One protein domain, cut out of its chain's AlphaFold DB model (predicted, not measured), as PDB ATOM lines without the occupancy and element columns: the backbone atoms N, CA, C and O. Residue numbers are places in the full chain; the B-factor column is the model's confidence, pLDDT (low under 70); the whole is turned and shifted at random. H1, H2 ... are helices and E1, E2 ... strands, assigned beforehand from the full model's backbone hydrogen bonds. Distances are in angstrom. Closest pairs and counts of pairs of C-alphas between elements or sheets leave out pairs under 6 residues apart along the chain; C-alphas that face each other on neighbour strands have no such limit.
ATOM      1  N   SER A 223     207.697 134.240 163.734       85.69
ATOM      2  CA  SER A 223     206.842 134.324 162.543       85.69
ATOM      3  C   SER A 223     207.591 134.826 161.306       85.69
ATOM      4  O   SER A 223     207.315 134.352 160.211       85.69
ATOM      5  N   ARG A 224     208.551 135.744 161.473       83.06
ATOM      6  CA  ARG A 224     209.372 136.269 160.370       83.06
ATOM      7  C   ARG A 224     210.295 135.213 159.758       83.06
ATOM      8  O   ARG A 224     210.434 135.149 158.545       83.06
ATOM      9  N   ASP A 225     210.879 134.356 160.598       83.81
ATOM     10  CA  ASP A 225     211.755 133.282 160.137       83.81
ATOM     11  C   ASP A 225     210.907 132.205 159.439       83.81
ATOM     12  O   ASP A 225     211.350 131.598 158.471       83.81
ATOM     13  N   LEU A 226     209.649 132.035 159.874       83.19
ATOM     14  CA  LEU A 226     208.659 131.184 159.214       83.19
ATOM     15  C   LEU A 226     208.135 131.749 157.881       83.19
ATOM     16  O   LEU A 226     207.694 130.979 157.030       83.19
ATOM     17  N   ASP A 227     208.145 133.070 157.691       83.50
ATOM     18  CA  ASP A 227     207.751 133.713 156.427       83.50
ATOM     19  C   ASP A 227     208.820 133.535 155.333       83.50
ATOM     20  O   ASP A 227     208.492 133.579 154.150       83.50
ATOM     21  N   ALA A 228     210.082 133.299 155.710       82.44
ATOM     22  CA  ALA A 228     211.175 133.019 154.773       82.44
ATOM     23  C   ALA A 228     211.124 131.598 154.182       82.44
ATOM     24  O   ALA A 228     211.914 131.250 153.303       82.44
ATOM     25  N   LEU A 229     210.220 130.759 154.683       79.19
ATOM     26  CA  LEU A 229     210.134 129.358 154.312       79.19
ATOM     27  C   LEU A 229     209.180 129.160 153.133       79.19
ATOM     28  O   LEU A 229     208.242 129.944 152.964       79.19
ATOM     29  N   PRO A 230     209.359 128.100 152.324       78.62
ATOM     30  CA  PRO A 230     208.417 127.806 151.258       78.62
ATOM     31  C   PRO A 230     207.000 127.639 151.799       78.62
ATOM     32  O   PRO A 230     206.788 127.025 152.846       78.62
ATOM     33  N   ALA A 231     206.027 128.158 151.052       76.69
ATOM     34  CA  ALA A 231     204.625 128.010 151.400       76.69
ATOM     35  C   ALA A 231     204.248 126.520 151.451       76.69
ATOM     36  O   ALA A 231     204.179 125.837 150.428       76.69
ATOM     37  N   GLU A 232     203.998 126.027 152.660       83.62
ATOM     38  CA  GLU A 232     203.452 124.697 152.889       83.62
ATOM     39  C   GLU A 232     201.992 124.657 152.417       83.62
ATOM     40  O   GLU A 232     201.267 125.651 152.505       83.62
ATOM     41  N   LYS A 233     201.545 123.498 151.931       89.19
ATOM     42  CA  LYS A 233     200.130 123.208 151.685       89.19
ATOM     43  C   LYS A 233     199.748 121.987 152.502       89.19
ATOM     44  O   LYS A 233     200.396 120.952 152.383       89.19
ATOM     45  N   LEU A 234     198.680 122.097 153.288       90.44
ATOM     46  CA  LEU A 234     198.126 120.937 153.980       90.44
ATOM     47  C   LEU A 234     197.506 119.971 152.977       90.44
ATOM     48  O   LEU A 234     196.744 120.394 152.102       90.44
ATOM     49  N   SER A 235     197.754 118.678 153.170       93.19
ATOM     50  CA  SER A 235     196.941 117.649 152.528       93.19
ATOM     51  C   SER A 235     195.483 117.750 152.991       93.19
ATOM     52  O   SER A 235     195.184 118.233 154.089       93.19
ATOM     53  N   ASP A 236     194.547 117.234 152.194       95.50
ATOM     54  CA  ASP A 236     193.133 117.211 152.584       95.50
ATOM     55  C   ASP A 236     192.892 116.413 153.874       95.50
ATOM     56  O   ASP A 236     191.988 116.725 154.652       95.50
ATOM     57  N   VAL A 237     193.712 115.384 154.114       94.12
ATOM     58  CA  VAL A 237     193.664 114.573 155.336       94.12
ATOM     59  C   VAL A 237     194.050 115.417 156.549       94.12
ATOM     60  O   VAL A 237     193.280 115.477 157.508       94.12
ATOM     61  N   GLU A 238     195.181 116.121 156.498       93.44
ATOM     62  CA  GLU A 238     195.630 116.996 157.590       93.44
ATOM     63  C   GLU A 238     194.677 118.167 157.809       93.44
ATOM     64  O   GLU A 238     194.353 118.508 158.948       93.44
ATOM     65  N   ARG A 239     194.172 118.760 156.724       96.75
ATOM     66  CA  ARG A 239     193.193 119.844 156.797       96.75
ATOM     67  C   ARG A 239     191.931 119.388 157.525       96.75
ATOM     68  O   ARG A 239     191.504 120.060 158.459       96.75
ATOM     69  N   ARG A 240     191.354 118.236 157.158       97.56
ATOM     70  CA  ARG A 240     190.186 117.675 157.864       97.56
ATOM     71  C   ARG A 240     190.504 117.352 159.321       97.56
ATOM     72  O   ARG A 240     189.703 117.670 160.199       97.56
ATOM     73  N   LEU A 241     191.674 116.770 159.588       96.38
ATOM     74  CA  LEU A 241     192.109 116.436 160.943       96.38
ATOM     75  C   LEU A 241     192.188 117.674 161.843       96.38
ATOM     76  O   LEU A 241     191.740 117.632 162.986       96.38
ATOM     77  N   PHE A 242     192.723 118.785 161.339       97.94
ATOM     78  CA  PHE A 242     192.916 120.000 162.133       97.94
ATOM     79  C   PHE A 242     191.770 121.010 162.043       97.94
ATOM     80  O   PHE A 242     191.846 122.043 162.705       97.94
ATOM     81  N   LEU A 243     190.702 120.701 161.301       98.50
ATOM     82  CA  LEU A 243     189.431 121.437 161.312       98.50
ATOM     83  C   LEU A 243     188.340 120.760 162.147       98.50
ATOM     84  O   LEU A 243     187.393 121.430 162.554       98.50
ATOM     85  N   ARG A 244     188.438 119.455 162.421       97.81
ATOM     86  CA  ARG A 244     187.374 118.731 163.134       97.81
ATOM     87  C   ARG A 244     187.224 119.171 164.596       97.81
ATOM     88  O   ARG A 244     188.169 119.640 165.238       97.81
ATOM     89  N   ALA A 245     186.035 118.941 165.145       98.38
ATOM     90  CA  ALA A 245     185.787 119.047 166.579       98.38
ATOM     91  C   ALA A 245     186.479 117.929 167.371       98.38
ATOM     92  O   ALA A 245     186.696 116.831 166.862       98.38
ATOM     93  N   ASN A 246     186.771 118.213 168.637       98.06
ATOM     94  CA  ASN A 246     187.154 117.222 169.642       98.06
ATOM     95  C   ASN A 246     186.083 117.140 170.732       98.06
ATOM     96  O   ASN A 246     185.269 118.057 170.864       98.06
ATOM     97  N   SER A 247     186.132 116.095 171.561       97.56
ATOM     98  CA  SER A 247     185.166 115.859 172.648       97.56
ATOM     99  C   SER A 247     184.950 117.081 173.557       97.56
ATOM    100  O   SER A 247     183.831 117.370 173.976       97.56
ATOM    101  N   LYS A 248     186.027 117.829 173.831       98.12
ATOM    102  CA  LYS A 248     186.046 119.043 174.662       98.12
ATOM    103  C   LYS A 248     186.204 120.350 173.884       98.12
ATOM    104  O   LYS A 248     186.103 121.419 174.476       98.12
ATOM    105  N   VAL A 249     186.410 120.276 172.568       98.50
ATOM    106  CA  VAL A 249     186.672 121.431 171.693       98.50
ATOM    107  C   VAL A 249     185.687 121.408 170.517       98.50
ATOM    108  O   VAL A 249     186.056 121.006 169.409       98.50
ATOM    109  N   PRO A 250     184.412 121.783 170.738       98.19
ATOM    110  CA  PRO A 250     183.431 121.910 169.665       98.19
ATOM    111  C   PRO A 250     183.813 123.046 168.710       98.19
ATOM    112  O   PRO A 250     184.421 124.027 169.125       98.19
ATOM    113  N   VAL A 251     183.420 122.952 167.441       97.81
ATOM    114  CA  VAL A 251     183.672 123.988 166.409       97.81
ATOM    115  C   VAL A 251     182.417 124.808 166.094       97.81
ATOM    116  O   VAL A 251     182.260 125.359 165.011       97.81
ATOM    117  N   GLY A 252     181.487 124.868 167.044       95.56
ATOM    118  CA  GLY A 252     180.223 125.578 166.913       95.56
ATOM    119  C   GLY A 252     179.537 125.766 168.261       95.56
ATOM    120  O   GLY A 252     180.070 125.390 169.306       95.56
ATOM    121  N   GLY A 253     178.338 126.346 168.231       96.12
ATOM    122  CA  GLY A 253     177.536 126.597 169.425       96.12
ATOM    123  C   GLY A 253     178.060 127.763 170.262       96.12
ATOM    124  O   GLY A 253     178.498 128.783 169.729       96.12
ATOM    125  N   LYS A 254     178.000 127.605 171.585       96.38
ATOM    126  CA  LYS A 254     178.271 128.654 172.577       96.38
ATOM    127  C   LYS A 254     179.561 129.467 172.360       96.38
ATOM    128  O   LYS A 254     179.477 130.680 172.504       96.38
ATOM    129  N   PRO A 255     180.721 128.893 171.980       97.00
ATOM    130  CA  PRO A 255     181.948 129.679 171.818       97.00
ATOM    131  C   PRO A 255     181.809 130.804 170.787       97.00
ATOM    132  O   PRO A 255     182.365 131.883 170.969       97.00
ATOM    133  N   LEU A 256     180.990 130.606 169.746       97.25
ATOM    134  CA  LEU A 256     180.756 131.611 168.708       97.25
ATOM    135  C   LEU A 256     180.017 132.854 169.215       97.25
ATOM    136  O   LEU A 256     180.092 133.898 168.567       97.25
ATOM    137  N   SER A 257     179.352 132.794 170.376       96.06
ATOM    138  CA  SER A 257     178.743 133.987 170.971       96.06
ATOM    139  C   SER A 257     179.789 135.034 171.361       96.06
ATOM    140  O   SER A 257     179.467 136.215 171.413       96.06
ATOM    141  N   LEU A 258     181.046 134.628 171.586       95.38
ATOM    142  CA  LEU A 258     182.162 135.541 171.862       95.38
ATOM    143  C   LEU A 258     182.559 136.394 170.654       95.38
ATOM    144  O   LEU A 258     183.266 137.379 170.821       95.38
ATOM    145  N   LEU A 259     182.126 136.015 169.449       96.44
ATOM    146  CA  LEU A 259     182.435 136.720 168.203       96.44
ATOM    147  C   LEU A 259     181.319 137.686 167.775       96.44
ATOM    148  O   LEU A 259     181.462 138.391 166.775       96.44
ATOM    149  N   GLN A 260     180.185 137.705 168.484       93.81
ATOM    150  CA  GLN A 260     179.032 138.523 168.111       93.81
ATOM    151  C   GLN A 260     179.360 140.016 168.205       93.81
ATOM    152  O   GLN A 260     179.813 140.503 169.234       93.81
ATOM    153  N   GLY A 261     179.109 140.746 167.115       91.62
ATOM    154  CA  GLY A 261     179.378 142.184 167.031       91.62
ATOM    155  C   GLY A 261     180.850 142.553 166.816       91.62
ATOM    156  O   GLY A 261     181.154 143.738 166.740       91.62
ATOM    157  N   ILE A 262     181.753 141.574 166.682       94.50
ATOM    158  CA  ILE A 262     183.176 141.821 166.430       94.50
ATOM    159  C   ILE A 262     183.442 141.745 164.916       94.50
ATOM    160  O   ILE A 262     183.149 140.714 164.297       94.50
ATOM    161  N   PRO A 263     183.991 142.801 164.285       93.88
ATOM    162  CA  PRO A 263     184.429 142.723 162.896       93.88
ATOM    163  C   PRO A 263     185.634 141.777 162.794       93.88
ATOM    164  O   PRO A 263     186.638 141.974 163.471       93.88
ATOM    165  N   LEU A 264     185.527 140.740 161.955       96.81
ATOM    166  CA  LEU A 264     186.582 139.739 161.756       96.81
ATOM    167  C   LEU A 264     187.095 139.749 160.317       96.81
ATOM    168  O   LEU A 264     186.307 139.718 159.363       96.81
ATOM    169  N   HIS A 265     188.413 139.670 160.153       97.38
ATOM    170  CA  HIS A 265     189.103 139.707 158.864       97.38
ATOM    171  C   HIS A 265     189.095 138.352 158.140       97.38
ATOM    172  O   HIS A 265     190.137 137.810 157.783       97.38
ATOM    173  N   ARG A 266     187.911 137.797 157.862       95.00
ATOM    174  CA  ARG A 266     187.743 136.422 157.338       95.00
ATOM    175  C   ARG A 266     188.457 136.117 156.017       95.00
ATOM    176  O   ARG A 266     188.709 134.958 155.720       95.00
ATOM    177  N   LYS A 267     188.794 137.143 155.230       94.44
ATOM    178  CA  LYS A 267     189.537 137.000 153.965       94.44
ATOM    179  C   LYS A 267     191.059 136.907 154.152       94.44
ATOM    180  O   LYS A 267     191.762 136.629 153.190       94.44
ATOM    181  N   ASN A 268     191.571 137.146 155.359       95.69
ATOM    182  CA  ASN A 268     192.993 137.094 155.684       95.69
ATOM    183  C   ASN A 268     193.197 136.136 156.872       95.69
ATOM    184  O   ASN A 268     193.004 136.556 158.010       95.69
ATOM    185  N   PRO A 269     193.590 134.867 156.646       94.19
ATOM    186  CA  PRO A 269     193.705 133.865 157.708       94.19
ATOM    187  C   PRO A 269     194.628 134.264 158.864       94.19
ATOM    188  O   PRO A 269     194.323 133.972 160.018       94.19
ATOM    189  N   LEU A 270     195.732 134.963 158.578       94.81
ATOM    190  CA  LEU A 270     196.654 135.435 159.611       94.81
ATOM    191  C   LEU A 270     196.002 136.518 160.476       94.81
ATOM    192  O   LEU A 270     196.080 136.459 161.701       94.81
ATOM    193  N   GLN A 271     195.340 137.491 159.846       97.00
ATOM    194  CA  GLN A 271     194.655 138.549 160.583       97.00
ATOM    195  C   GLN A 271     193.420 138.018 161.320       97.00
ATOM    196  O   GLN A 271     193.216 138.367 162.473       97.00
ATOM    197  N   LEU A 272     192.653 137.108 160.715       98.31
ATOM    198  CA  LEU A 272     191.545 136.427 161.379       98.31
ATOM    199  C   LEU A 272     192.030 135.678 162.627       98.31
ATOM    200  O   LEU A 272     191.431 135.820 163.687       98.31
ATOM    201  N   ALA A 273     193.135 134.929 162.546       98.31
ATOM    202  CA  ALA A 273     193.715 134.276 163.718       98.31
ATOM    203  C   ALA A 273     194.119 135.284 164.806       98.31
ATOM    204  O   ALA A 273     193.929 135.006 165.989       98.31
ATOM    205  N   ARG A 274     194.629 136.462 164.425       98.12
ATOM    206  CA  ARG A 274     194.952 137.546 165.364       98.12
ATOM    207  C   ARG A 274     193.706 138.109 166.041       98.12
ATOM    208  O   ARG A 274     193.716 138.281 167.257       98.12
ATOM    209  N   ASP A 275     192.632 138.333 165.289       98.44
ATOM    210  CA  ASP A 275     191.355 138.786 165.845       98.44
ATOM    211  C   ASP A 275     190.844 137.771 166.888       98.44
ATOM    212  O   ASP A 275     190.465 138.138 167.998       98.44
ATOM    213  N   LEU A 276     190.910 136.469 166.579       98.69
ATOM    214  CA  LEU A 276     190.503 135.398 167.496       98.69
ATOM    215  C   LEU A 276     191.413 135.287 168.727       98.69
ATOM    216  O   LEU A 276     190.923 135.065 169.833       98.69
ATOM    217  N   TYR A 277     192.724 135.460 168.557       98.50
ATOM    218  CA  TYR A 277     193.686 135.523 169.656       98.50
ATOM    219  C   TYR A 277     193.330 136.642 170.643       98.50
ATOM    220  O   TYR A 277     193.258 136.401 171.847       98.50
ATOM    221  N   GLN A 278     193.022 137.836 170.127       97.38
ATOM    222  CA  GLN A 278     192.605 138.987 170.933       97.38
ATOM    223  C   GLN A 278     191.268 138.744 171.634       97.38
ATOM    224  O   GLN A 278     191.108 139.124 172.791       97.38
ATOM    225  N   VAL A 279     190.317 138.069 170.977       97.88
ATOM    226  CA  VAL A 279     189.060 137.667 171.623       97.88
ATOM    227  C   VAL A 279     189.336 136.769 172.824       97.88
ATOM    228  O   VAL A 279     188.769 137.007 173.885       97.88
ATOM    229  N   VAL A 280     190.194 135.754 172.697       98.19
ATOM    230  CA  VAL A 280     190.502 134.854 173.821       98.19
ATOM    231  C   VAL A 280     191.208 135.599 174.950       98.19
ATOM    232  O   VAL A 280     190.776 135.500 176.095       98.19
ATOM    233  N   GLU A 281     192.240 136.379 174.626       95.44
ATOM    234  CA  GLU A 281     193.005 137.176 175.592       95.44
ATOM    235  C   GLU A 281     192.122 138.178 176.351       95.44
ATOM    236  O   GLU A 281     192.262 138.339 177.556       95.44
ATOM    237  N   ALA A 282     191.162 138.817 175.682       93.62
ATOM    238  CA  ALA A 282     190.261 139.770 176.325       93.62
ATOM    239  C   ALA A 282     189.162 139.117 177.184       93.62
ATOM    240  O   ALA A 282     188.524 139.807 177.979       93.62
ATOM    241  N   ASN A 283     188.893 137.819 177.007       94.50
ATOM    242  CA  ASN A 283     187.758 137.132 177.633       94.50
ATOM    243  C   ASN A 283     188.145 136.107 178.702       94.50
ATOM    244  O   ASN A 283     187.234 135.572 179.341       94.50
ATOM    245  N   LEU A 284     189.432 135.799 178.865       96.12
ATOM    246  CA  LEU A 284     189.922 134.819 179.829       96.12
ATOM    247  C   LEU A 284     190.971 135.420 180.754       96.12
ATOM    248  O   LEU A 284     191.763 136.258 180.352       96.12
ATOM    249  N   THR A 285     191.001 134.922 181.987       96.69
ATOM    250  CA  THR A 285     192.054 135.219 182.962       96.69
ATOM    251  C   THR A 285     192.733 133.929 183.404       96.69
ATOM    252  O   THR A 285     192.061 132.929 183.688       96.69
ATOM    253  N   TYR A 286     194.062 133.928 183.490       96.88
ATOM    254  CA  TYR A 286     194.800 132.770 183.967       96.88
ATOM    255  C   TYR A 286     194.570 132.582 185.467       96.88
ATOM    256  O   TYR A 286     195.000 133.379 186.302       96.88
ATOM    257  N   LYS A 287     193.871 131.506 185.833       95.50
ATOM    258  CA  LYS A 287     193.497 131.219 187.222       95.50
ATOM    259  C   LYS A 287     193.247 129.727 187.429       95.50
ATOM    260  O   LYS A 287     192.580 129.077 186.629       95.50
ATOM    261  N   LYS A 288     193.749 129.198 188.547       94.38
ATOM    262  CA  LYS A 288     193.638 127.785 188.952       94.38
ATOM    263  C   LYS A 288     192.889 127.655 190.282       94.38
ATOM    264  O   LYS A 288     193.474 127.280 191.291       94.38
ATOM    265  N   VAL A 289     191.612 128.036 190.303       92.69
ATOM    266  CA  VAL A 289     190.775 128.018 191.519       92.69
ATOM    267  C   VAL A 289     189.577 127.100 191.318       92.69
ATOM    268  O   VAL A 289     188.965 127.101 190.254       92.69
ATOM    269  N   GLY A 290     189.245 126.319 192.348       91.88
ATOM    270  CA  GLY A 290     188.155 125.351 192.295       91.88
ATOM    271  C   GLY A 290     188.464 124.171 191.373       91.88
ATOM    272  O   GLY A 290     189.615 123.751 191.236       91.88
ATOM    273  N   SER A 291     187.419 123.631 190.746       91.88
ATOM    274  CA  SER A 291     187.500 122.495 189.824       91.88
ATOM    275  C   SER A 291     187.046 122.886 188.414       91.88
ATOM    276  O   SER A 291     186.389 123.906 188.222       91.88
ATOM    277  N   GLY A 292     187.405 122.078 187.413       92.56
ATOM    278  CA  GLY A 292     186.980 122.260 186.017       92.56
ATOM    279  C   GLY A 292     188.053 122.847 185.100       92.56
ATOM    280  O   GLY A 292     188.157 122.402 183.957       92.56
ATOM    281  N   TRP A 293     188.904 123.740 185.614       95.44
ATOM    282  CA  TRP A 293     190.062 124.259 184.880       95.44
ATOM    283  C   TRP A 293     191.060 123.144 184.531       95.44
ATOM    284  O   TRP A 293     191.105 122.084 185.161       95.44
ATOM    285  N   GLY A 294     191.870 123.379 183.504       95.25
ATOM    286  CA  GLY A 294     192.882 122.444 183.020       95.25
ATOM    287  C   GLY A 294     192.344 121.321 182.149       95.25
ATOM    288  O   GLY A 294     193.130 120.548 181.617       95.25
ATOM    289  N   ARG A 295     191.026 121.235 181.952       96.69
ATOM    290  CA  ARG A 295     190.403 120.197 181.123       96.69
ATOM    291  C   ARG A 295     190.305 120.600 179.655       96.69
ATOM    292  O   ARG A 295     190.123 119.725 178.813       96.69
ATOM    293  N   GLY A 296     190.423 121.888 179.321       97.31
ATOM    294  CA  GLY A 296     190.202 122.359 177.952       97.31
ATOM    295  C   GLY A 296     188.757 122.199 177.486       97.31
ATOM    296  O   GLY A 296     188.519 122.069 176.290       97.31
ATOM    297  N   ASP A 297     187.807 122.148 178.423       98.25
ATOM    298  CA  ASP A 297     186.377 122.071 178.129       98.25
ATOM    299  C   ASP A 297     185.874 123.454 177.723       98.25
ATOM    300  O   ASP A 297     185.617 124.313 178.564       98.25
ATOM    301  N   VAL A 298     185.763 123.686 176.418       98.38
ATOM    302  CA  VAL A 298     185.470 125.021 175.890       98.38
ATOM    303  C   VAL A 298     184.103 125.532 176.352       98.38
ATOM    304  O   VAL A 298     183.953 126.726 176.599       98.38
ATOM    305  N   LEU A 299     183.110 124.655 176.528       98.06
ATOM    306  CA  LEU A 299     181.785 125.079 176.983       98.06
ATOM    307  C   LEU A 299     181.837 125.607 178.418       98.06
ATOM    308  O   LEU A 299     181.253 126.661 178.693       98.06
ATOM    309  N   TRP A 300     182.587 124.915 179.280       97.69
ATOM    310  CA  TRP A 300     182.869 125.361 180.643       97.69
ATOM    311  C   TRP A 300     183.662 126.670 180.651       97.69
ATOM    312  O   TRP A 300     183.283 127.600 181.354       97.69
ATOM    313  N   VAL A 301     184.703 126.788 179.818       97.25
ATOM    314  CA  VAL A 301     185.527 128.005 179.700       97.25
ATOM    315  C   VAL A 301     184.690 129.223 179.299       97.25
ATOM    316  O   VAL A 301     184.900 130.322 179.812       97.25
ATOM    317  N   CYS A 302     183.694 129.042 178.428       96.88
ATOM    318  CA  CYS A 302     182.768 130.114 178.065       96.88
ATOM    319  C   CYS A 302     181.881 130.588 179.236       96.88
ATOM    320  O   CYS A 302     181.412 131.726 179.182       96.88
ATOM    321  N   ASP A 303     181.624 129.753 180.253       96.19
ATOM    322  CA  ASP A 303     180.934 130.162 181.493       96.19
ATOM    323  C   ASP A 303     181.901 130.754 182.511       96.19
ATOM    324  O   ASP A 303     181.662 131.838 183.037       96.19
ATOM    325  N   SER A 304     182.989 130.039 182.800       96.38
ATOM    326  CA  SER A 304     183.899 130.377 183.892       96.38
ATOM    327  C   SER A 304     184.706 131.639 183.606       96.38
ATOM    328  O   SER A 304     184.995 132.392 184.530       96.38
ATOM    329  N   ARG A 305     185.060 131.875 182.334       96.25
ATOM    330  CA  ARG A 305     185.941 132.966 181.884       96.25
ATOM    331  C   ARG A 305     187.328 132.962 182.535       96.25
ATOM    332  O   ARG A 305     188.012 133.980 182.576       96.25
ATOM    333  N   TYR A 306     187.774 131.808 183.020       97.00
ATOM    334  CA  TYR A 306     189.130 131.621 183.525       97.00
ATOM    335  C   TYR A 306     189.602 130.181 183.328       97.00
ATOM    336  O   TYR A 306     188.802 129.269 183.120       97.00
ATOM    337  N   GLY A 307     190.911 129.970 183.425       97.50
ATOM    338  CA  GLY A 307     191.497 128.636 183.346       97.50
ATOM    339  C   GLY A 307     193.018 128.657 183.289       97.50
ATOM    340  O   GLY A 307     193.643 129.670 183.595       97.50
ATOM    341  N   ASN A 308     193.627 127.541 182.895       97.62
ATOM    342  CA  ASN A 308     195.066 127.463 182.632       97.62
ATOM    343  C   ASN A 308     195.368 127.445 181.119       97.62
ATOM    344  O   ASN A 308     194.478 127.605 180.287       97.62
ATOM    345  N   CYS A 309     196.623 127.183 180.744       98.00
ATOM    346  CA  CYS A 309     197.043 127.098 179.345       98.00
ATOM    347  C   CYS A 309     196.184 126.148 178.497       98.00
ATOM    348  O   CYS A 309     195.898 126.447 177.341       98.00
ATOM    349  N   THR A 310     195.699 125.035 179.051       98.50
ATOM    350  CA  THR A 310     194.839 124.095 178.323       98.50
ATOM    351  C   THR A 310     193.519 124.740 177.923       98.50
ATOM    352  O   THR A 310     193.052 124.517 176.808       98.50
ATOM    353  N   ASP A 311     192.939 125.556 178.794       98.56
ATOM    354  CA  ASP A 311     191.642 126.200 178.597       98.56
ATOM    355  C   ASP A 311     191.717 127.318 177.548       98.56
ATOM    356  O   ASP A 311     190.925 127.337 176.603       98.56
ATOM    357  N   PHE A 312     192.740 128.172 177.650       98.69
ATOM    358  CA  PHE A 312     193.006 129.255 176.696       98.69
ATOM    359  C   PHE A 312     193.156 128.729 175.269       98.69
ATOM    360  O   PHE A 312     192.448 129.146 174.349       98.69
ATOM    361  N   HIS A 313     194.057 127.765 175.084       98.75
ATOM    362  CA  HIS A 313     194.352 127.237 173.757       98.75
ATOM    363  C   HIS A 313     193.204 126.398 173.197       98.75
ATOM    364  O   HIS A 313     193.004 126.384 171.986       98.75
ATOM    365  N   SER A 314     192.405 125.746 174.047       98.75
ATOM    366  CA  SER A 314     191.199 125.041 173.589       98.75
ATOM    367  C   SER A 314     190.162 126.001 173.027       98.75
ATOM    368  O   SER A 314     189.623 125.740 171.954       98.75
ATOM    369  N   LEU A 315     189.908 127.124 173.711       98.75
ATOM    370  CA  LEU A 315     188.972 128.129 173.213       98.75
ATOM    371  C   LEU A 315     189.461 128.723 171.888       98.75
ATOM    372  O   LEU A 315     188.691 128.789 170.933       98.75
ATOM    373  N   PHE A 316     190.747 129.072 171.792       98.88
ATOM    374  CA  PHE A 316     191.327 129.550 170.537       98.88
ATOM    375  C   PHE A 316     191.154 128.545 169.397       98.88
ATOM    376  O   PHE A 316     190.679 128.908 168.327       98.88
ATOM    377  N   ILE A 317     191.488 127.272 169.631       98.94
ATOM    378  CA  ILE A 317     191.361 126.214 168.624       98.94
ATOM    379  C   ILE A 317     189.898 126.031 168.203       98.94
ATOM    380  O   ILE A 317     189.629 125.898 167.012       98.94
ATOM    381  N   SER A 318     188.954 126.054 169.147       98.88
ATOM    382  CA  SER A 318     187.515 125.987 168.860       98.88
ATOM    383  C   SER A 318     187.081 127.106 167.913       98.88
ATOM    384  O   SER A 318     186.497 126.830 166.865       98.88
ATOM    385  N   LEU A 319     187.427 128.354 168.240       98.81
ATOM    386  CA  LEU A 319     187.076 129.520 167.432       98.81
ATOM    387  C   LEU A 319     187.767 129.504 166.063       98.81
ATOM    388  O   LEU A 319     187.117 129.758 165.050       98.81
ATOM    389  N   ALA A 320     189.060 129.171 166.017       98.81
ATOM    390  CA  ALA A 320     189.841 129.105 164.784       98.81
ATOM    391  C   ALA A 320     189.246 128.085 163.810       98.81
ATOM    392  O   ALA A 320     188.919 128.428 162.672       98.81
ATOM    393  N   ARG A 321     189.003 126.859 164.284       98.81
ATOM    394  CA  ARG A 321     188.409 125.791 163.473       98.81
ATOM    395  C   ARG A 321     186.991 126.131 163.025       98.81
ATOM    396  O   ARG A 321     186.646 125.880 161.875       98.81
ATOM    397  N   ALA A 322     186.198 126.772 163.884       98.56
ATOM    398  CA  ALA A 322     184.857 127.237 163.535       98.56
ATOM    399  C   ALA A 322     184.847 128.345 162.464       98.56
ATOM    400  O   ALA A 322     183.839 128.539 161.790       98.56
ATOM    401  N   GLN A 323     185.950 129.083 162.308       98.31
ATOM    402  CA  GLN A 323     186.145 130.059 161.228       98.31
ATOM    403  C   GLN A 323     186.960 129.490 160.049       98.31
ATOM    404  O   GLN A 323     187.402 130.248 159.189       98.31
ATOM    405  N   GLY A 324     187.155 128.167 159.983       97.88
ATOM    406  CA  GLY A 324     187.824 127.501 158.863       97.88
ATOM    407  C   GLY A 324     189.355 127.557 158.892       97.88
ATOM    408  O   GLY A 324     189.984 127.234 157.887       97.88
ATOM    409  N   ILE A 325     189.965 127.932 160.021       98.50
ATOM    410  CA  ILE A 325     191.420 127.910 160.208       98.50
ATOM    411  C   ILE A 325     191.824 126.570 160.844       98.50
ATOM    412  O   ILE A 325     191.447 126.309 161.992       98.50
ATOM    413  N   PRO A 326     192.611 125.718 160.154       98.69
ATOM    414  CA  PRO A 326     193.151 124.509 160.760       98.69
ATOM    415  C   PRO A 326     194.022 124.870 161.962       98.69
ATOM    416  O   PRO A 326     194.920 125.703 161.855       98.69
ATOM    417  N   ALA A 327     193.769 124.247 163.109       98.69
ATOM    418  CA  ALA A 327     194.514 124.513 164.333       98.69
ATOM    419  C   ALA A 327     194.778 123.225 165.113       98.69
ATOM    420  O   ALA A 327     193.945 122.315 165.132       98.69
ATOM    421  N   LYS A 328     195.930 123.131 165.776       97.00
ATOM    422  CA  LYS A 328     196.358 121.956 166.544       97.00
ATOM    423  C   LYS A 328     196.798 122.333 167.951       97.00
ATOM    424  O   LYS A 328     197.441 123.357 168.166       97.00
ATOM    425  N   PHE A 329     196.433 121.472 168.894       98.50
ATOM    426  CA  PHE A 329     196.872 121.539 170.280       98.50
ATOM    427  C   PHE A 329     198.245 120.891 170.403       98.50
ATOM    428  O   PHE A 329     198.455 119.813 169.845       98.50
ATOM    429  N   VAL A 330     199.155 121.527 171.132       97.69
ATOM    430  CA  VAL A 330     200.499 121.013 171.384       97.69
ATOM    431  C   VAL A 330     200.816 121.149 172.864       97.69
ATOM    432  O   VAL A 330     200.527 122.177 173.471       97.69
ATOM    433  N   ILE A 331     201.397 120.107 173.452       97.62
ATOM    434  CA  ILE A 331     201.705 120.053 174.879       97.62
ATOM    435  C   ILE A 331     203.121 119.546 175.122       97.62
ATOM    436  O   ILE A 331     203.677 118.742 174.367       97.62
ATOM    437  N   GLY A 332     203.704 120.044 176.200       96.12
ATOM    438  CA  GLY A 332     205.077 119.807 176.577       96.12
ATOM    439  C   GLY A 332     205.349 120.307 177.987       96.12
ATOM    440  O   GLY A 332     204.445 120.360 178.824       96.12
ATOM    441  N   PHE A 333     206.586 120.713 178.235       95.31
ATOM    442  CA  PHE A 333     206.999 121.287 179.511       95.31
ATOM    443  C   PHE A 333     207.680 122.637 179.297       95.31
ATOM    444  O   PHE A 333     208.488 122.756 178.369       95.31
ATOM    445  N   PRO A 334     207.380 123.642 180.136       94.19
ATOM    446  CA  PRO A 334     208.182 124.846 180.197       94.19
ATOM    447  C   PRO A 334     209.507 124.509 180.885       94.19
ATOM    448  O   PRO A 334     209.562 123.687 181.802       94.19
ATOM    449  N   VAL A 335     210.575 125.153 180.446       91.44
ATOM    450  CA  VAL A 335     211.907 125.002 181.021       91.44
ATOM    451  C   VAL A 335     212.322 126.387 181.511       91.44
ATOM    452  O   VAL A 335     212.600 127.246 180.679       91.44
ATOM    453  N   PRO A 336     212.329 126.662 182.825       90.38
ATOM    454  CA  PRO A 336     212.713 127.979 183.337       90.38
ATOM    455  C   PRO A 336     214.146 128.337 182.931       90.38
ATOM    456  O   PRO A 336     214.961 127.442 182.738       90.38
ATOM    457  N   ARG A 337     214.452 129.627 182.746       85.69
ATOM    458  CA  ARG A 337     215.821 130.074 182.417       85.69
ATOM    459  C   ARG A 337     216.733 130.050 183.633       85.69
ATOM    460  O   ARG A 337     217.851 129.563 183.528       85.69
ATOM    461  N   GLU A 338     216.197 130.542 184.745       84.25
ATOM    462  CA  GLU A 338     216.866 130.637 186.032       84.25
ATOM    463  C   GLU A 338     216.035 129.950 187.126       84.25
ATOM    464  O   GLU A 338     214.798 130.029 187.089       84.25
ATOM    465  N   PRO A 339     216.682 129.309 188.117       89.38
ATOM    466  CA  PRO A 339     218.127 129.014 188.173       89.38
ATOM    467  C   PRO A 339     218.587 128.076 187.036       89.38
ATOM    468  O   PRO A 339     217.762 127.430 186.405       89.38
ATOM    469  N   ALA A 340     219.892 127.939 186.785       87.00
ATOM    470  CA  ALA A 340     220.411 127.105 185.686       87.00
ATOM    471  C   ALA A 340     220.005 125.612 185.735       87.00
ATOM    472  O   ALA A 340     220.127 124.894 184.744       87.00
ATOM    473  N   SER A 341     219.520 125.109 186.871       90.38
ATOM    474  CA  SER A 341     218.928 123.775 186.986       90.38
ATOM    475  C   SER A 341     217.824 123.760 188.032       90.38
ATOM    476  O   SER A 341     217.839 124.548 188.976       90.38
ATOM    477  N   GLY A 342     216.857 122.857 187.888       92.19
ATOM    478  CA  GLY A 342     215.776 122.756 188.861       92.19
ATOM    479  C   GLY A 342     214.679 121.771 188.492       92.19
ATOM    480  O   GLY A 342     214.731 121.077 187.474       92.19
ATOM    481  N   ALA A 343     213.664 121.715 189.352       94.69
ATOM    482  CA  ALA A 343     212.450 120.948 189.113       94.69
ATOM    483  C   ALA A 343     211.516 121.672 188.130       94.69
ATOM    484  O   ALA A 343     211.485 122.901 188.063       94.69
ATOM    485  N   ILE A 344     210.710 120.902 187.398       93.44
ATOM    486  CA  ILE A 344     209.670 121.420 186.506       93.44
ATOM    487  C   ILE A 344     208.306 121.152 187.135       93.44
ATOM    488  O   ILE A 344     207.902 120.005 187.314       93.44
ATOM    489  N   GLY A 345     207.590 122.233 187.461       87.12
ATOM    490  CA  GLY A 345     206.358 122.183 188.254       87.12
ATOM    491  C   GLY A 345     205.117 121.646 187.529       87.12
ATOM    492  O   GLY A 345     204.088 121.427 188.164       87.12
ATOM    493  N   GLY A 346     205.174 121.442 186.214       92.44
ATOM    494  CA  GLY A 346     204.072 120.853 185.458       92.44
ATOM    495  C   GLY A 346     204.163 121.110 183.961       92.44
ATOM    496  O   GLY A 346     205.084 121.767 183.480       92.44
ATOM    497  N   TYR A 347     203.190 120.578 183.229       96.25
ATOM    498  CA  TYR A 347     203.096 120.760 181.786       96.25
ATOM    499  C   TYR A 347     202.787 122.212 181.392       96.25
ATOM    500  O   TYR A 347     202.204 122.988 182.154       96.25
ATOM    501  N   HIS A 348     203.094 122.535 180.140       97.50
ATOM    502  CA  HIS A 348     202.599 123.719 179.446       97.50
ATOM    503  C   HIS A 348     202.106 123.330 178.057       97.50
ATOM    504  O   HIS A 348     202.571 122.350 177.474       97.50
ATOM    505  N   CYS A 349     201.143 124.068 177.522       97.75
ATOM    506  CA  CYS A 349     200.608 123.805 176.193       97.75
ATOM    507  C   CYS A 349     200.373 125.105 175.450       97.75
ATOM    508  O   CYS A 349     200.204 126.154 176.064       97.75
ATOM    509  N   TRP A 350     200.371 124.997 174.132       98.12
ATOM    510  CA  TRP A 350     200.174 126.090 173.199       98.12
ATOM    511  C   TRP A 350     199.379 125.586 171.995       98.12
ATOM    512  O   TRP A 350     199.055 124.395 171.884       98.12
ATOM    513  N   ALA A 351     199.027 126.495 171.094       98.50
ATOM    514  CA  ALA A 351     198.366 126.138 169.852       98.50
ATOM    515  C   ALA A 351     199.232 126.504 168.651       98.50
ATOM    516  O   ALA A 351     200.065 127.403 168.699       98.50
ATOM    517  N   TRP A 352     198.997 125.803 167.554       98.19
ATOM    518  CA  TRP A 352     199.440 126.217 166.233       98.19
ATOM    519  C   TRP A 352     198.222 126.347 165.333       98.19
ATOM    520  O   TRP A 352     197.308 125.528 165.424       98.19
ATOM    521  N   PHE A 353     198.220 127.329 164.447       98.12
ATOM    522  CA  PHE A 353     197.208 127.501 163.411       98.12
ATOM    523  C   PHE A 353     197.865 127.569 162.036       98.12
ATOM    524  O   PHE A 353     199.024 127.957 161.920       98.12
ATOM    525  N   PHE A 354     197.150 127.167 160.995       96.94
ATOM    526  CA  PHE A 354     197.650 127.202 159.630       96.94
ATOM    527  C   PHE A 354     197.133 128.450 158.916       96.94
ATOM    528  O   PHE A 354     195.933 128.584 158.668       96.94
ATOM    529  N   ALA A 355     198.038 129.369 158.590       93.50
ATOM    530  CA  ALA A 355     197.738 130.529 157.765       93.50
ATOM    531  C   ALA A 355     197.987 130.170 156.297       93.50
ATOM    532  O   ALA A 355     199.130 129.962 155.895       93.50
ATOM    533  N   GLU A 356     196.925 130.094 155.491       90.88
ATOM    534  CA  GLU A 356     197.039 129.770 154.063       90.88
ATOM    535  C   GLU A 356     198.054 130.693 153.364       90.88
ATOM    536  O   GLU A 356     198.047 131.909 153.571       90.88
ATOM    537  N   GLY A 357     198.965 130.106 152.581       88.44
ATOM    538  CA  GLY A 357     200.063 130.822 151.916       88.44
ATOM    539  C   GLY A 357     201.247 131.206 152.815       88.44
ATOM    540  O   GLY A 357     202.251 131.683 152.303       88.44
ATOM    541  N   ARG A 358     201.156 130.989 154.134       89.06
ATOM    542  CA  ARG A 358     202.225 131.272 155.110       89.06
ATOM    543  C   ARG A 358     202.660 130.039 155.908       89.06
ATOM    544  O   ARG A 358     203.787 129.996 156.393       89.06
ATOM    545  N   GLY A 359     201.806 129.029 156.035       92.00
ATOM    546  CA  GLY A 359     202.087 127.799 156.776       92.00
ATOM    547  C   GLY A 359     201.664 127.866 158.246       92.00
ATOM    548  O   GLY A 359     200.852 128.702 158.654       92.00
ATOM    549  N   TRP A 360     202.205 126.962 159.062       94.62
ATOM    550  CA  TRP A 360     201.905 126.892 160.494       94.62
ATOM    551  C   TRP A 360     202.480 128.086 161.268       94.62
ATOM    552  O   TRP A 360     203.634 128.465 161.081       94.62
ATOM    553  N   ARG A 361     201.689 128.670 162.170       95.00
ATOM    554  CA  ARG A 361     202.078 129.751 163.084       95.00
ATOM    555  C   ARG A 361     201.669 129.404 164.516       95.00
ATOM    556  O   ARG A 361     200.553 128.919 164.717       95.00
ATOM    557  N   PRO A 362     202.544 129.600 165.511       96.50
ATOM    558  CA  PRO A 362     202.213 129.291 166.891       96.50
ATOM    559  C   PRO A 362     201.476 130.445 167.576       96.50
ATOM    560  O   PRO A 362     201.607 131.600 167.178       96.50
ATOM    561  N   VAL A 363     200.743 130.137 168.642       98.00
ATOM    562  CA  VAL A 363     200.253 131.118 169.617       98.00
ATOM    563  C   VAL A 363     200.379 130.566 171.033       98.00
ATOM    564  O   VAL A 363     200.109 129.382 171.251       98.00
ATOM    565  N   ASP A 364     200.733 131.423 171.991       98.06
ATOM    566  CA  ASP A 364     200.769 131.092 173.423       98.06
ATOM    567  C   ASP A 364     200.005 132.126 174.267       98.06
ATOM    568  O   ASP A 364     200.565 132.996 174.932       98.06
ATOM    569  N   ILE A 365     198.676 132.049 174.212       98.06
ATOM    570  CA  ILE A 365     197.775 133.072 174.771       98.06
ATOM    571  C   ILE A 365     197.838 133.101 176.300       98.06
ATOM    572  O   ILE A 365     197.665 134.145 176.918       98.06
ATOM    573  N   SER A 366     198.101 131.957 176.933       97.19
ATOM    574  CA  SER A 366     198.226 131.916 178.391       97.19
ATOM    575  C   SER A 366     199.504 132.563 178.906       97.19
ATOM    576  O   SER A 366     199.489 133.099 180.008       97.19
ATOM    577  N   GLU A 367     200.600 132.517 178.143       96.25
ATOM    578  CA  GLU A 367     201.797 133.281 178.500       96.25
ATOM    579  C   GLU A 367     201.595 134.770 178.211       96.25
ATOM    580  O   GLU A 367     202.029 135.596 179.002       96.25
ATOM    581  N   ALA A 368     200.846 135.120 177.164       95.06
ATOM    582  CA  ALA A 368     200.450 136.500 176.884       95.06
ATOM    583  C   ALA A 368     199.574 137.138 177.982       95.06
ATOM    584  O   ALA A 368     199.643 138.345 178.200       95.06
ATOM    585  N   ASP A 369     198.748 136.343 178.667       95.75
ATOM    586  CA  ASP A 369     197.973 136.799 179.829       95.75
ATOM    587  C   ASP A 369     198.867 137.026 181.060       95.75
ATOM    588  O   ASP A 369     198.744 138.045 181.735       95.75
ATOM    589  N   LYS A 370     199.819 136.115 181.317       92.81
ATOM    590  CA  LYS A 370     200.790 136.238 182.423       92.81
ATOM    591  C   LYS A 370     201.822 137.344 182.207       92.81
ATOM    592  O   LYS A 370     202.291 137.924 183.182       92.81
ATOM    593  N   HIS A 371     202.158 137.609 180.948       92.50
ATOM    594  CA  HIS A 371     203.147 138.584 180.497       92.50
ATOM    595  C   HIS A 371     202.504 139.548 179.493       92.50
ATOM    596  O   HIS A 371     202.734 139.426 178.282       92.50
ATOM    597  N   PRO A 372     201.654 140.491 179.951       92.31
ATOM    598  CA  PRO A 372     200.924 141.385 179.064       92.31
ATOM    599  C   PRO A 372     201.795 142.219 178.120       92.31
ATOM    600  O   PRO A 372     201.357 142.579 177.028       92.31
ATOM    601  N   GLU A 373     203.026 142.498 178.528       92.00
ATOM    602  CA  GLU A 373     204.063 143.170 177.751       92.00
ATOM    603  C   GLU A 373     204.531 142.354 176.533       92.00
ATOM    604  O   GLU A 373     204.978 142.926 175.543       92.00
ATOM    605  N   LEU A 374     204.357 141.027 176.556       92.50
ATOM    606  CA  LEU A 374     204.738 140.098 175.487       92.50
ATOM    607  C   LEU A 374     203.545 139.613 174.647       92.50
ATOM    608  O   LEU A 374     203.679 138.675 173.858       92.50
ATOM    609  N   LYS A 375     202.371 140.253 174.751       92.94
ATOM    610  CA  LYS A 375     201.181 139.875 173.958       92.94
ATOM    611  C   LYS A 375     201.430 139.871 172.454       92.94
ATOM    612  O   LYS A 375     200.874 139.016 171.768       92.94
ATOM    613  N   GLY A 376     202.234 140.819 171.968       91.56
ATOM    614  CA  GLY A 376     202.708 140.890 170.582       91.56
ATOM    615  C   GLY A 376     203.508 139.654 170.190       91.56
ATOM    616  O   GLY A 376     203.192 138.963 169.226       91.56
ATOM    617  N   TYR A 377     204.501 139.342 171.021       94.06
ATOM    618  CA  TYR A 377     205.433 138.244 170.821       94.06
ATOM    619  C   TYR A 377     204.735 136.879 170.756       94.06
ATOM    620  O   TYR A 377     204.982 136.102 169.838       94.06
ATOM    621  N   TYR A 378     203.827 136.586 171.689       96.31
ATOM    622  CA  TYR A 378     203.174 135.274 171.764       96.31
ATOM    623  C   TYR A 378     202.116 135.017 170.680       96.31
ATOM    624  O   TYR A 378     201.512 133.942 170.661       96.31
ATOM    625  N   PHE A 379     201.914 135.950 169.747       96.81
ATOM    626  CA  PHE A 379     201.221 135.691 168.492       96.81
ATOM    627  C   PHE A 379     202.242 135.496 167.363       96.81
ATOM    628  O   PHE A 379     202.742 136.452 166.778       96.81
ATOM    629  N   GLY A 380     202.529 134.240 167.025       92.94
ATOM    630  CA  GLY A 380     203.449 133.879 165.947       92.94
ATOM    631  C   GLY A 380     204.855 133.486 166.402       92.94
ATOM    632  O   GLY A 380     205.595 132.946 165.579       92.94
ATOM    633  N   ASN A 381     205.206 133.666 167.683       93.81
ATOM    634  CA  ASN A 381     206.503 133.253 168.223       93.81
ATOM    635  C   ASN A 381     206.369 132.273 169.401       93.81
ATOM    636  O   ASN A 381     205.359 132.245 170.107       93.81
ATOM    637  N   LEU A 382     207.412 131.469 169.622       91.94
ATOM    638  CA  LEU A 382     207.587 130.631 170.812       91.94
ATOM    639  C   LEU A 382     209.025 130.728 171.300       91.94
ATOM    640  O   LEU A 382     209.958 130.500 170.528       91.94
ATOM    641  N   THR A 383     209.186 130.925 172.605       91.25
ATOM    642  CA  THR A 383     210.497 130.918 173.257       91.25
ATOM    643  C   THR A 383     211.215 129.573 173.094       91.25
ATOM    644  O   THR A 383     210.589 128.519 172.908       91.25
ATOM    645  N   ALA A 384     212.541 129.597 173.252       88.56
ATOM    646  CA  ALA A 384     213.371 128.395 173.349       88.56
ATOM    647  C   ALA A 384     213.249 127.662 174.709       88.56
ATOM    648  O   ALA A 384     213.897 126.647 174.948       88.56
TER     649      ALA A 384
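AT A GLANCE: This is residues 223 to 384 of the 484 residues of the protein "Transglutaminase domain-containing protein" of Planctomycetes bacterium (UniProt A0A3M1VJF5). What would one see first? A strongly twisted sheet, E1, E3 and E4, is covered on one face by helices H6 and H4; H6 lies in the middle of the domain, and H3 and H5 pack on it away from the sheet. H2 lies beside the sheet on its opposite face, and E2 lies farthest out. What are the parts? The printed part has 162 residues with seven named helices and four named strands, in the order H1 H2 H3 H4 H5 H6 E1 E2 E3 E4 H7; the class is mixed, and the sheet, order E1 - E3 - E4, is antiparallel. How large is it? It is compact, with a radius of gyration of the C-alphas of 15.5 A, and rounded, spanning 43 by 38 by 30 A.

HOW THE PARTS SIT: Where do the first helices stand? H1, residues 223 to 227, touches no helix and only grazes the sheet of E1, residues 327 to 334, E3, residues 348 to 355, and E4, residues 359 to 363. H2, residues 236 to 243, is on the sheet but over none of its strands; its closest C-alphas to E1 are Phe 242 and Ala 327, 5.3 A apart. Which helix is the hub? It is H6, residues 309 to 322, which touches five helices, among them H3, residues 254 to 259, about perpendicular at 78 degrees, closest C-alphas Pro 255 and Leu 319, 6.7 A. It touches H4, residues 269 to 283, at a steep tilt of 45 degrees, opposite ways, closest C-alphas Val 280 and Phe 316, 6.3 A; and H5, residues 298 to 304, at a steep tilt of 57 degrees, opposite ways, closest C-alphas Val 298 and Leu 315, 5.4 A. With residues 309 to 313 alone it touches H7, residues 365 to 370, closest C-alphas Cys 309 and Ser 366, 5.1 A. What covers the sheet? H6, at a height of 8.6 A, and H4, at 9.9 A, are on the same face, which gives two layers, helices on one face of a sheet. How do the backbones pair? N 328 and O 352 of E1 and E3 are 2.8 A apart, and N 353 and O 361 of the hairpin E3 and E4 2.8 A, both within hydrogen-bond range. Each O i to N i+4 pair is within range in H1, H2, H4, H5, H6 and H7; in H3 0 of 2 are, but 3 of 3 O i to N i+3 pairs.

IN THESE COORDINATES: Where do the elements begin and end? H1 begins at C-alpha 223 (206.842, 134.324, 162.543), and H7 ends at C-alpha 370 (200.790, 136.238, 182.423). Which are long? H4 measures 21.0 A from first to last C-alpha, H6 20.0 A, E1 20.9 A and E3 23.2 A. Where is E2? E2, residues 341 to 343, pairs with no named strand.

THE WHOLE: How far does it reach? The two C-alphas farthest apart are those of Gly 261 and Ser 341, 48.0 A. Which link is long? The printed part has no cut, and the link from H4 to H5, residues 284 to 297, is long. How confident is the model? The mean pLDDT of the printed part is 94.7, and no printed residue is under 70.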